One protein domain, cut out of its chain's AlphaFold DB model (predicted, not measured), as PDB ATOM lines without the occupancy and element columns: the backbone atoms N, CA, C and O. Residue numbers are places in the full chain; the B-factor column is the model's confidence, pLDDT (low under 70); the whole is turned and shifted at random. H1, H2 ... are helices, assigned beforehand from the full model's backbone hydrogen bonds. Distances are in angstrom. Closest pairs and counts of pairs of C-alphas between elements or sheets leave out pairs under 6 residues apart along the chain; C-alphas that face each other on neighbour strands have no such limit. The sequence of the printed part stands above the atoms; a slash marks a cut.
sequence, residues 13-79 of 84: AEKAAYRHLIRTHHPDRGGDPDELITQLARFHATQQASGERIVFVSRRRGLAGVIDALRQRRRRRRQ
ATOM      1  N   ALA A  13      36.508   8.536 -18.582       79.75
ATOM      2  CA  ALA A  13      37.337   9.114 -17.530       79.75
ATOM      3  C   ALA A  13      38.476   9.976 -18.097       79.75
ATOM      4  O   ALA A  13      38.659  11.114 -17.668       79.75
ATOM      5  N   GLU A  14      39.187   9.495 -19.120       76.81
ATOM      6  CA  GLU A  14      40.263  10.262 -19.759       76.81
ATOM      7  C   GLU A  14      39.722  11.519 -20.450       76.81
ATOM      8  O   GLU A  14      40.312  12.595 -20.333       76.81
ATOM      9  N   LYS A  15      38.566  11.424 -21.130       79.94
ATOM     10  CA  LYS A  15      37.929  12.603 -21.748       79.94
ATOM     11  C   LYS A  15      37.548  13.640 -20.693       79.94
ATOM     12  O   LYS A  15      37.689  14.836 -20.944       79.94
ATOM     13  N   ALA A  16      37.052  13.202 -19.537       82.00
ATOM     14  CA  ALA A  16      36.695  14.088 -18.435       82.00
ATOM     15  C   ALA A  16      37.933  14.777 -17.838       82.00
ATOM     16  O   ALA A  16      37.916  15.997 -17.677       82.00
ATOM     17  N   ALA A  17      39.016  14.032 -17.600       81.06
ATOM     18  CA  ALA A  17      40.279  14.572 -17.100       81.06
ATOM     19  C   ALA A  17      40.878  15.614 -18.059       81.06
ATOM     20  O   ALA A  17      41.246  16.711 -17.645       81.06
ATOM     21  N   TYR A  18      40.884  15.318 -19.360       77.75
ATOM     22  CA  TYR A  18      41.364  16.243 -20.387       77.75
ATOM     23  C   TYR A  18      40.514  17.511 -20.488       77.75
ATOM     24  O   TYR A  18      41.044  18.619 -20.526       77.75
ATOM     25  N   ARG A  19      39.181  17.378 -20.460       83.69
ATOM     26  CA  ARG A  19      38.277  18.539 -20.436       83.69
ATOM     27  C   ARG A  19      38.465  19.385 -19.183       83.69
ATOM     28  O   ARG A  19      38.368  20.602 -19.279       83.69
ATOM     29  N   HIS A  20      38.704  18.761 -18.032       83.31
ATOM     30  CA  HIS A  20      38.974  19.477 -16.791       83.31
ATOM     31  C   HIS A  20      40.272  20.287 -16.899       83.31
ATOM     32  O   HIS A  20      40.249  21.491 -16.671       83.31
ATOM     33  N   LEU A  21      41.355  19.666 -17.374       79.19
ATOM     34  CA  LEU A  21      42.659  20.306 -17.576       79.19
ATOM     35  C   LEU A  21      42.579  21.509 -18.528       79.19
ATOM     36  O   LEU A  21      43.047  22.596 -18.201       79.19
ATOM     37  N   ILE A  22      41.890  21.341 -19.660       80.62
ATOM     38  CA  ILE A  22      41.631  22.425 -20.615       80.62
ATOM     39  C   ILE A  22      40.791  23.527 -19.985       80.62
ATOM     40  O   ILE A  22      41.059  24.699 -20.209       80.62
ATOM     41  N   ARG A  23      39.742  23.180 -19.235       79.81
ATOM     42  CA  ARG A  23      38.848  24.179 -18.643       79.81
ATOM     43  C   ARG A  23      39.572  25.045 -17.615       79.81
ATOM     44  O   ARG A  23      39.290  26.241 -17.579       79.81
ATOM     45  N   THR A  24      40.461  24.438 -16.832       80.38
ATOM     46  CA  THR A  24      41.217  25.076 -15.750       80.38
ATOM     47  C   THR A  24      42.347  25.962 -16.275       80.38
ATOM     48  O   THR A  24      42.452  27.099 -15.836       80.38
ATOM     49  N   HIS A  25      43.134  25.499 -17.254       76.12
ATOM     50  CA  HIS A  25      44.307  26.236 -17.761       76.12
ATOM     51  C   HIS A  25      44.076  26.882 -19.137       76.12
ATOM     52  O   HIS A  25      45.016  27.102 -19.895       76.12
ATOM     53  N   HIS A  26      42.821  27.149 -19.514       74.25
ATOM     54  CA  HIS A  26      42.536  27.671 -20.851       74.25
ATOM     55  C   HIS A  26      43.134  29.074 -21.049       74.25
ATOM     56  O   HIS A  26      42.785  29.973 -20.274       74.25
ATOM     57  N   PRO A  27      43.905  29.321 -22.124       74.06
ATOM     58  CA  PRO A  27      44.457  30.647 -22.400       74.06
ATOM     59  C   PRO A  27      43.364  31.709 -22.593       74.06
ATOM     60  O   PRO A  27      43.452  32.792 -22.025       74.06
ATOM     61  N   ASP A  28      42.249  31.370 -23.253       72.12
ATOM     62  CA  ASP A  28      41.125  32.313 -23.433       72.12
ATOM     63  C   ASP A  28      40.377  32.675 -22.130       72.12
ATOM     64  O   ASP A  28      39.500  33.536 -22.147       72.12
ATOM     65  N   ARG A  29      40.680  32.029 -20.993       75.06
ATOM     66  CA  ARG A  29      40.170  32.417 -19.661       75.06
ATOM     67  C   ARG A  29      41.215  33.145 -18.808       75.06
ATOM     68  O   ARG A  29      40.967  33.373 -17.629       75.06
ATOM     69  N   GLY A  30      42.359  33.503 -19.395       69.75
ATOM     70  CA  GLY A  30      43.494  34.087 -18.682       69.75
ATOM     71  C   GLY A  30      44.421  33.055 -18.032       69.75
ATOM     72  O   GLY A  30      45.202  33.424 -17.164       69.75
ATOM     73  N   GLY A  31      44.324  31.776 -18.417       74.69
ATOM     74  CA  GLY A  31      45.307  30.759 -18.043       74.69
ATOM     75  C   GLY A  31      46.619  30.924 -18.814       74.69
ATOM     76  O   GLY A  31      46.641  31.498 -19.902       74.69
ATOM     77  N   ASP A  32      47.711  30.412 -18.256       78.25
ATOM     78  CA  ASP A  32      49.026  30.467 -18.891       78.25
ATOM     79  C   ASP A  32      49.166  29.351 -19.956       78.25
ATOM     80  O   ASP A  32      49.036  28.162 -19.624       78.25
ATOM     81  N   PRO A  33      49.426  29.692 -21.238       77.88
ATOM     82  CA  PRO A  33      49.686  28.708 -22.286       77.88
ATOM     83  C   PRO A  33      50.820  27.734 -21.938       77.88
ATOM     84  O   PRO A  33      50.721  26.545 -22.255       77.88
ATOM     85  N   ASP A  34      51.875  28.210 -21.276       75.69
ATOM     86  CA  ASP A  34      53.057  27.404 -20.961       75.69
ATOM     87  C   ASP A  34      52.771  26.408 -19.830       75.69
ATOM     88  O   ASP A  34      53.232  25.257 -19.849       75.69
ATOM     89  N   GLU A  35      51.923  26.800 -18.878       78.00
ATOM     90  CA  GLU A  35      51.438  25.911 -17.824       78.00
ATOM     91  C   GLU A  35      50.569  24.788 -18.411       78.00
ATOM     92  O   GLU A  35      50.749  23.612 -18.068       78.00
ATOM     93  N   LEU A  36      49.688  25.114 -19.365       76.75
ATOM     94  CA  LEU A  36      48.877  24.123 -20.074       76.75
ATOM     95  C   LEU A  36      49.754  23.122 -20.843       76.75
ATOM     96  O   LEU A  36      49.515  21.916 -20.762       76.75
ATOM     97  N   ILE A  37      50.785  23.596 -21.553       79.38
ATOM     98  CA  ILE A  37      51.736  22.735 -22.278       79.38
ATOM     99  C   ILE A  37      52.473  21.808 -21.305       79.38
ATOM    100  O   ILE A  37      52.592  20.608 -21.566       79.38
ATOM    101  N   THR A  38      52.909  22.329 -20.158       82.75
ATOM    102  CA  THR A  38      53.612  21.561 -19.120       82.75
ATOM    103  C   THR A  38      52.731  20.456 -18.535       82.75
ATOM    104  O   THR A  38      53.155  19.301 -18.410       82.75
ATOM    105  N   GLN A  39      51.478  20.777 -18.211       78.25
ATOM    106  CA  GLN A  39      50.521  19.805 -17.678       78.25
ATOM    107  C   GLN A  39      50.115  18.770 -18.736       78.25
ATOM    108  O   GLN A  39      49.997  17.581 -18.428       78.25
ATOM    109  N   LEU A  40      49.976  19.184 -19.997       81.50
ATOM    110  CA  LEU A  40      49.684  18.283 -21.108       81.50
ATOM    111  C   LEU A  40      50.852  17.319 -21.371       81.50
ATOM    112  O   LEU A  40      50.629  16.123 -21.562       81.50
ATOM    113  N   ALA A  41      52.097  17.798 -21.307       81.12
ATOM    114  CA  ALA A  41      53.289  16.959 -21.420       81.12
ATOM    115  C   ALA A  41      53.352  15.905 -20.301       81.12
ATOM    116  O   ALA A  41      53.609  14.733 -20.578       81.12
ATOM    117  N   ARG A  42      53.032  16.286 -19.056       80.12
ATOM    118  CA  ARG A  42      52.935  15.350 -17.924       80.12
ATOM    119  C   ARG A  42      51.841  14.302 -18.146       80.12
ATOM    120  O   ARG A  42      52.102  13.118 -17.959       80.12
ATOM    121  N   PHE A  43      50.660  14.721 -18.599       77.19
ATOM    122  CA  PHE A  43      49.552  13.817 -18.919       77.19
ATOM    123  C   PHE A  43      49.913  12.828 -20.040       77.19
ATOM    124  O   PHE A  43      49.573  11.649 -19.983       77.19
ATOM    125  N   HIS A  44      50.656  13.267 -21.058       76.62
ATOM    126  CA  HIS A  44      51.156  12.366 -22.095       76.62
ATOM    127  C   HIS A  44      52.239  11.414 -21.584       76.62
ATOM    128  O   HIS A  44      52.232  10.250 -21.976       76.62
ATOM    129  N   ALA A  45      53.136  11.867 -20.708       76.81
ATOM    130  CA  ALA A  45      54.169  11.022 -20.116       76.81
ATOM    131  C   ALA A  45      53.567   9.901 -19.250       76.81
ATOM    132  O   ALA A  45      54.012   8.758 -19.343       76.81
ATOM    133  N   THR A  46      52.505  10.181 -18.484       74.50
ATOM    134  CA  THR A  46      51.790   9.150 -17.709       74.50
ATOM    135  C   THR A  46      51.103   8.119 -18.604       74.50
ATOM    136  O   THR A  46      51.134   6.933 -18.295       74.50
ATOM    137  N   GLN A  47      50.558   8.543 -19.751       67.88
ATOM    138  CA  GLN A  47      49.963   7.636 -20.747       67.88
ATOM    139  C   GLN A  47      51.010   6.854 -21.558       67.88
ATOM    140  O   GLN A  47      50.685   5.841 -22.164       67.88
ATOM    141  N   GLN A  48      52.254   7.330 -21.636       63.56
ATOM    142  CA  GLN A  48      53.351   6.608 -22.293       63.56
ATOM    143  C   GLN A  48      54.005   5.593 -21.348       63.56
ATOM    144  O   GLN A  48      54.420   4.522 -21.789       63.56
ATOM    145  N   ALA A  49      54.061   5.896 -20.049       61.97
ATOM    146  CA  ALA A  49      54.595   5.003 -19.024       61.97
ATOM    147  C   ALA A  49      53.765   3.718 -18.837       61.97
ATOM    148  O   ALA A  49      54.306   2.714 -18.380       61.97
ATOM    149  N   SER A  50      52.489   3.706 -19.246       61.59
ATOM    150  CA  SER A  50      51.647   2.499 -19.264       61.59
ATOM    151  C   SER A  50      52.005   1.494 -20.374       61.59
ATOM    152  O   SER A  50      51.361   0.456 -20.487       61.59
ATOM    153  N   GLY A  51      53.066   1.743 -21.152       56.00
ATOM    154  CA  GLY A  51      53.811   0.689 -21.848       56.00
ATOM    155  C   GLY A  51      53.165   0.109 -23.107       56.00
ATOM    156  O   GLY A  51      53.618  -0.929 -23.587       56.00
ATOM    157  N   GLU A  52      52.154   0.754 -23.688       61.16
ATOM    158  CA  GLU A  52      51.573   0.286 -24.946       61.16
ATOM    159  C   GLU A  52      52.253   0.965 -26.147       61.16
ATOM    160  O   GLU A  52      52.187   2.180 -26.342       61.16
ATOM    161  N   ARG A  53      52.962   0.179 -26.971       56.38
ATOM    162  CA  ARG A  53      53.616   0.667 -28.195       56.38
ATOM    163  C   ARG A  53      52.558   1.011 -29.244       56.38
ATOM    164  O   ARG A  53      52.125   0.153 -30.010       56.38
ATOM    165  N   ILE A  54      52.191   2.285 -29.327       61.84
ATOM    166  CA  ILE A  54      51.230   2.783 -30.316       61.84
ATOM    167  C   ILE A  54      51.899   2.844 -31.698       61.84
ATOM    168  O   ILE A  54      52.743   3.698 -31.968       61.84
ATOM    169  N   VAL A  55      51.515   1.934 -32.598       58.81
ATOM    170  CA  VAL A  55      51.905   1.971 -34.016       58.81
ATOM    171  C   VAL A  55      50.804   2.669 -34.814       58.81
ATOM    172  O   VAL A  55      49.711   2.136 -34.992       58.81
ATOM    173  N   PHE A  56      51.093   3.863 -35.337       55.22
ATOM    174  CA  PHE A  56      50.175   4.583 -36.219       55.22
ATOM    175  C   PHE A  56      50.152   3.937 -37.609       55.22
ATOM    176  O   PHE A  56      50.963   4.256 -38.478       55.22
ATOM    177  N   VAL A  57      49.202   3.033 -37.850       54.50
ATOM    178  CA  VAL A  57      48.959   2.499 -39.197       54.50
ATOM    179  C   VAL A  57      48.020   3.448 -39.939       54.50
ATOM    180  O   VAL A  57      46.797   3.356 -39.831       54.50
ATOM    181  N   SER A  58      48.575   4.368 -40.733       54.94
ATOM    182  CA  SER A  58      47.758   5.151 -41.663       54.94
ATOM    183  C   SER A  58      47.280   4.242 -42.799       54.94
ATOM    184  O   SER A  58      48.064   3.833 -43.660       54.94
ATOM    185  N   ARG A  59      45.987   3.919 -42.842       52.88
ATOM    186  CA  ARG A  59      45.409   3.237 -44.005       52.88
ATOM    187  C   ARG A  59      45.263   4.276 -45.120       52.88
ATOM    188  O   ARG A  59      44.570   5.270 -44.927       52.88
ATOM    189  N   ARG A  60      45.914   4.078 -46.277       53.19
ATOM    190  CA  ARG A  60      45.780   4.965 -47.454       53.19
ATOM    191  C   ARG A  60      44.345   4.922 -47.995       53.19
ATOM    192  O   ARG A  60      44.058   4.211 -48.951       53.19
ATOM    193  N   ARG A  61      43.423   5.658 -47.385       54.00
ATOM    194  CA  ARG A  61      42.073   5.904 -47.901       54.00
ATOM    195  C   ARG A  61      41.700   7.358 -47.630       54.00
ATOM    196  O   ARG A  61      42.048   7.906 -46.592       54.00
ATOM    197  N   GLY A  62      41.040   7.986 -48.600       66.06
ATOM    198  CA  GLY A  62      40.704   9.414 -48.575       66.06
ATOM    199  C   GLY A  62      41.709  10.288 -49.330       66.06
ATOM    200  O   GLY A  62      42.343   9.836 -50.285       66.06
ATOM    201  N   LEU A  63      41.849  11.550 -48.909       57.81
ATOM    202  CA  LEU A  63      42.605  12.590 -49.627       57.81
ATOM    203  C   LEU A  63      44.057  12.197 -49.937       57.81
ATOM    204  O   LEU A  63      44.548  12.513 -51.015       57.81
ATOM    205  N   ALA A  64      44.722  11.435 -49.064       66.44
ATOM    206  CA  ALA A  64      46.062  10.907 -49.332       66.44
ATOM    207  C   ALA A  64      46.100   9.982 -50.567       66.44
ATOM    208  O   ALA A  64      47.003  10.091 -51.393       66.44
ATOM    209  N   GLY A  65      45.083   9.131 -50.750       70.56
ATOM    210  CA  GLY A  65      44.938   8.298 -51.948       70.56
ATOM    211  C   GLY A  65      44.625   9.118 -53.204       70.56
ATOM    212  O   GLY A  65      45.117   8.804 -54.286       70.56
ATOM    213  N   VAL A  66      43.869  10.212 -53.059       75.31
ATOM    214  CA  VAL A  66      43.589  11.157 -54.154       75.31
ATOM    215  C   VAL A  66      44.862  11.896 -54.581       75.31
ATOM    216  O   VAL A  66      45.141  11.991 -55.776       75.31
ATOM    217  N   ILE A  67      45.670  12.362 -53.622       79.25
ATOM    218  CA  ILE A  67      46.966  13.010 -53.874       79.25
ATOM    219  C   ILE A  67      47.927  12.037 -54.565       79.25
ATOM    220  O   ILE A  67      48.559  12.413 -55.555       79.25
ATOM    221  N   ASP A  68      48.009  10.787 -54.104       78.06
ATOM    222  CA  ASP A  68      48.838   9.756 -54.737       78.06
ATOM    223  C   ASP A  68      48.385   9.449 -56.169       78.06
ATOM    224  O   ASP A  68      49.214   9.394 -57.082       78.06
ATOM    225  N   ALA A  69      47.077   9.330 -56.408       76.50
ATOM    226  CA  ALA A  69      46.529   9.115 -57.746       76.50
ATOM    227  C   ALA A  69      46.844  10.290 -58.691       76.50
ATOM    228  O   ALA A  69      47.268  10.087 -59.833       76.50
ATOM    229  N   LEU A  70      46.713  11.531 -58.211       82.06
ATOM    230  CA  LEU A  70      47.090  12.743 -58.947       82.06
ATOM    231  C   LEU A  70      48.590  12.791 -59.250       82.06
ATOM    232  O   LEU A  70      48.986  13.107 -60.378       82.06
ATOM    233  N   ARG A  71      49.430  12.447 -58.271       82.19
ATOM    234  CA  ARG A  71      50.889  12.405 -58.411       82.19
ATOM    235  C   ARG A  71      51.305  11.346 -59.436       82.19
ATOM    236  O   ARG A  71      52.125  11.635 -60.309       82.19
ATOM    237  N   GLN A  72      50.672  10.173 -59.418       81.31
ATOM    238  CA  GLN A  72      50.900   9.109 -60.396       81.31
ATOM    239  C   GLN A  72      50.442   9.505 -61.808       81.31
ATOM    240  O   GLN A  72      51.165   9.290 -62.784       81.31
ATOM    241  N   ARG A  73      49.278  10.152 -61.935       76.56
ATOM    242  CA  ARG A  73      48.767  10.649 -63.223       76.56
ATOM    243  C   ARG A  73      49.673  11.728 -63.817       76.56
ATOM    244  O   ARG A  73      49.944  11.705 -65.016       76.56
ATOM    245  N   ARG A  74      50.193  12.642 -62.987       78.69
ATOM    246  CA  ARG A  74      51.182  13.643 -63.420       78.69
ATOM    247  C   ARG A  74      52.492  13.002 -63.870       78.69
ATOM    248  O   ARG A  74      53.033  13.439 -64.879       78.69
ATOM    249  N   ARG A  75      52.985  11.968 -63.179       75.62
ATOM    250  CA  ARG A  75      54.200  11.237 -63.587       75.62
ATOM    251  C   ARG A  75      54.047  10.585 -64.957       75.62
ATOM    252  O   ARG A  75      54.925  10.760 -65.789       75.62
ATOM    253  N   ARG A  76      52.914   9.926 -65.221       71.94
ATOM    254  CA  ARG A  76      52.630   9.335 -66.541       71.94
ATOM    255  C   ARG A  76      52.581  10.380 -67.655       71.94
ATOM    256  O   ARG A  76      53.103  10.141 -68.729       71.94
ATOM    257  N   ARG A  77      52.008  11.559 -67.389       68.94
ATOM    258  CA  ARG A  77      51.968  12.662 -68.368       68.94
ATOM    259  C   ARG A  77      53.319  13.340 -68.598       68.94
ATOM    260  O   ARG A  77      53.497  13.984 -69.620       68.94
ATOM    261  N   ARG A  78      54.239  13.241 -67.636       66.25
ATOM    262  CA  ARG A  78      55.599  13.794 -67.722       66.25
ATOM    263  C   ARG A  78      56.634  12.785 -68.204       66.25
ATOM    264  O   ARG A  78      57.798  13.150 -68.293       66.25
ATOM    265  N   GLN A  79      56.246  11.541 -68.476       62.91
ATOM    266  CA  GLN A  79      57.118  10.613 -69.177       62.91
ATOM    267  C   GLN A  79      56.985  10.909 -70.672       62.91
ATOM    268  O   GLN A  79      55.952  10.561 -71.248       62.91
TER     269      GLN A  79
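Overview. This is residues 13 to 79 of the 84 residues of an uncharacterized protein of Amycolatopsis methanolica 239 (UniProt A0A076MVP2). A loose helical hairpin, H1 and H2, lies at one end of an elongated model, and a long link with no named element, residues 50 to 62, leads from it to a lone helix, H3, at the far end. The printed part has 67 residues with three named helices, H1, H2, H3 in chain order, and no named strand: all helix. It is extended, with a radius of gyration of the C-alphas of 20.4 A and spans of 57 by 33 by 19 A.

Arrangement. H1, residues 13 to 24, and H2, residues 33 to 49, form a helical hairpin, opposite ways at a shallow tilt of 17 degrees. They only just touch, with 3 pairs of C-alphas within 8 A, through residues 21 to 22 and 36 to 39 alone; the closest C-alphas, of Ile 22 and Leu 36, are 7.5 A apart. H3, residues 63 to 77, is apart from both. In H1, H2 and H3 every O i to N i+4 pair is within hydrogen-bond range.

Along the chain. H1 begins at C-alpha 13 (37.337, 9.114, -17.530) and measures 16.5 A, H2 24.4 A. H3, 20.9 A, ends at C-alpha 77 (51.968, 12.662, -68.368).

Size, cuts and confidence. The C-alphas farthest apart, of Thr 24 and Gln 79, are 57.6 A apart. The printed part has no cut. The link H2 to H3 is long. pLDDT is under 70 at residues 30, 47 to 64 and 77 to 79.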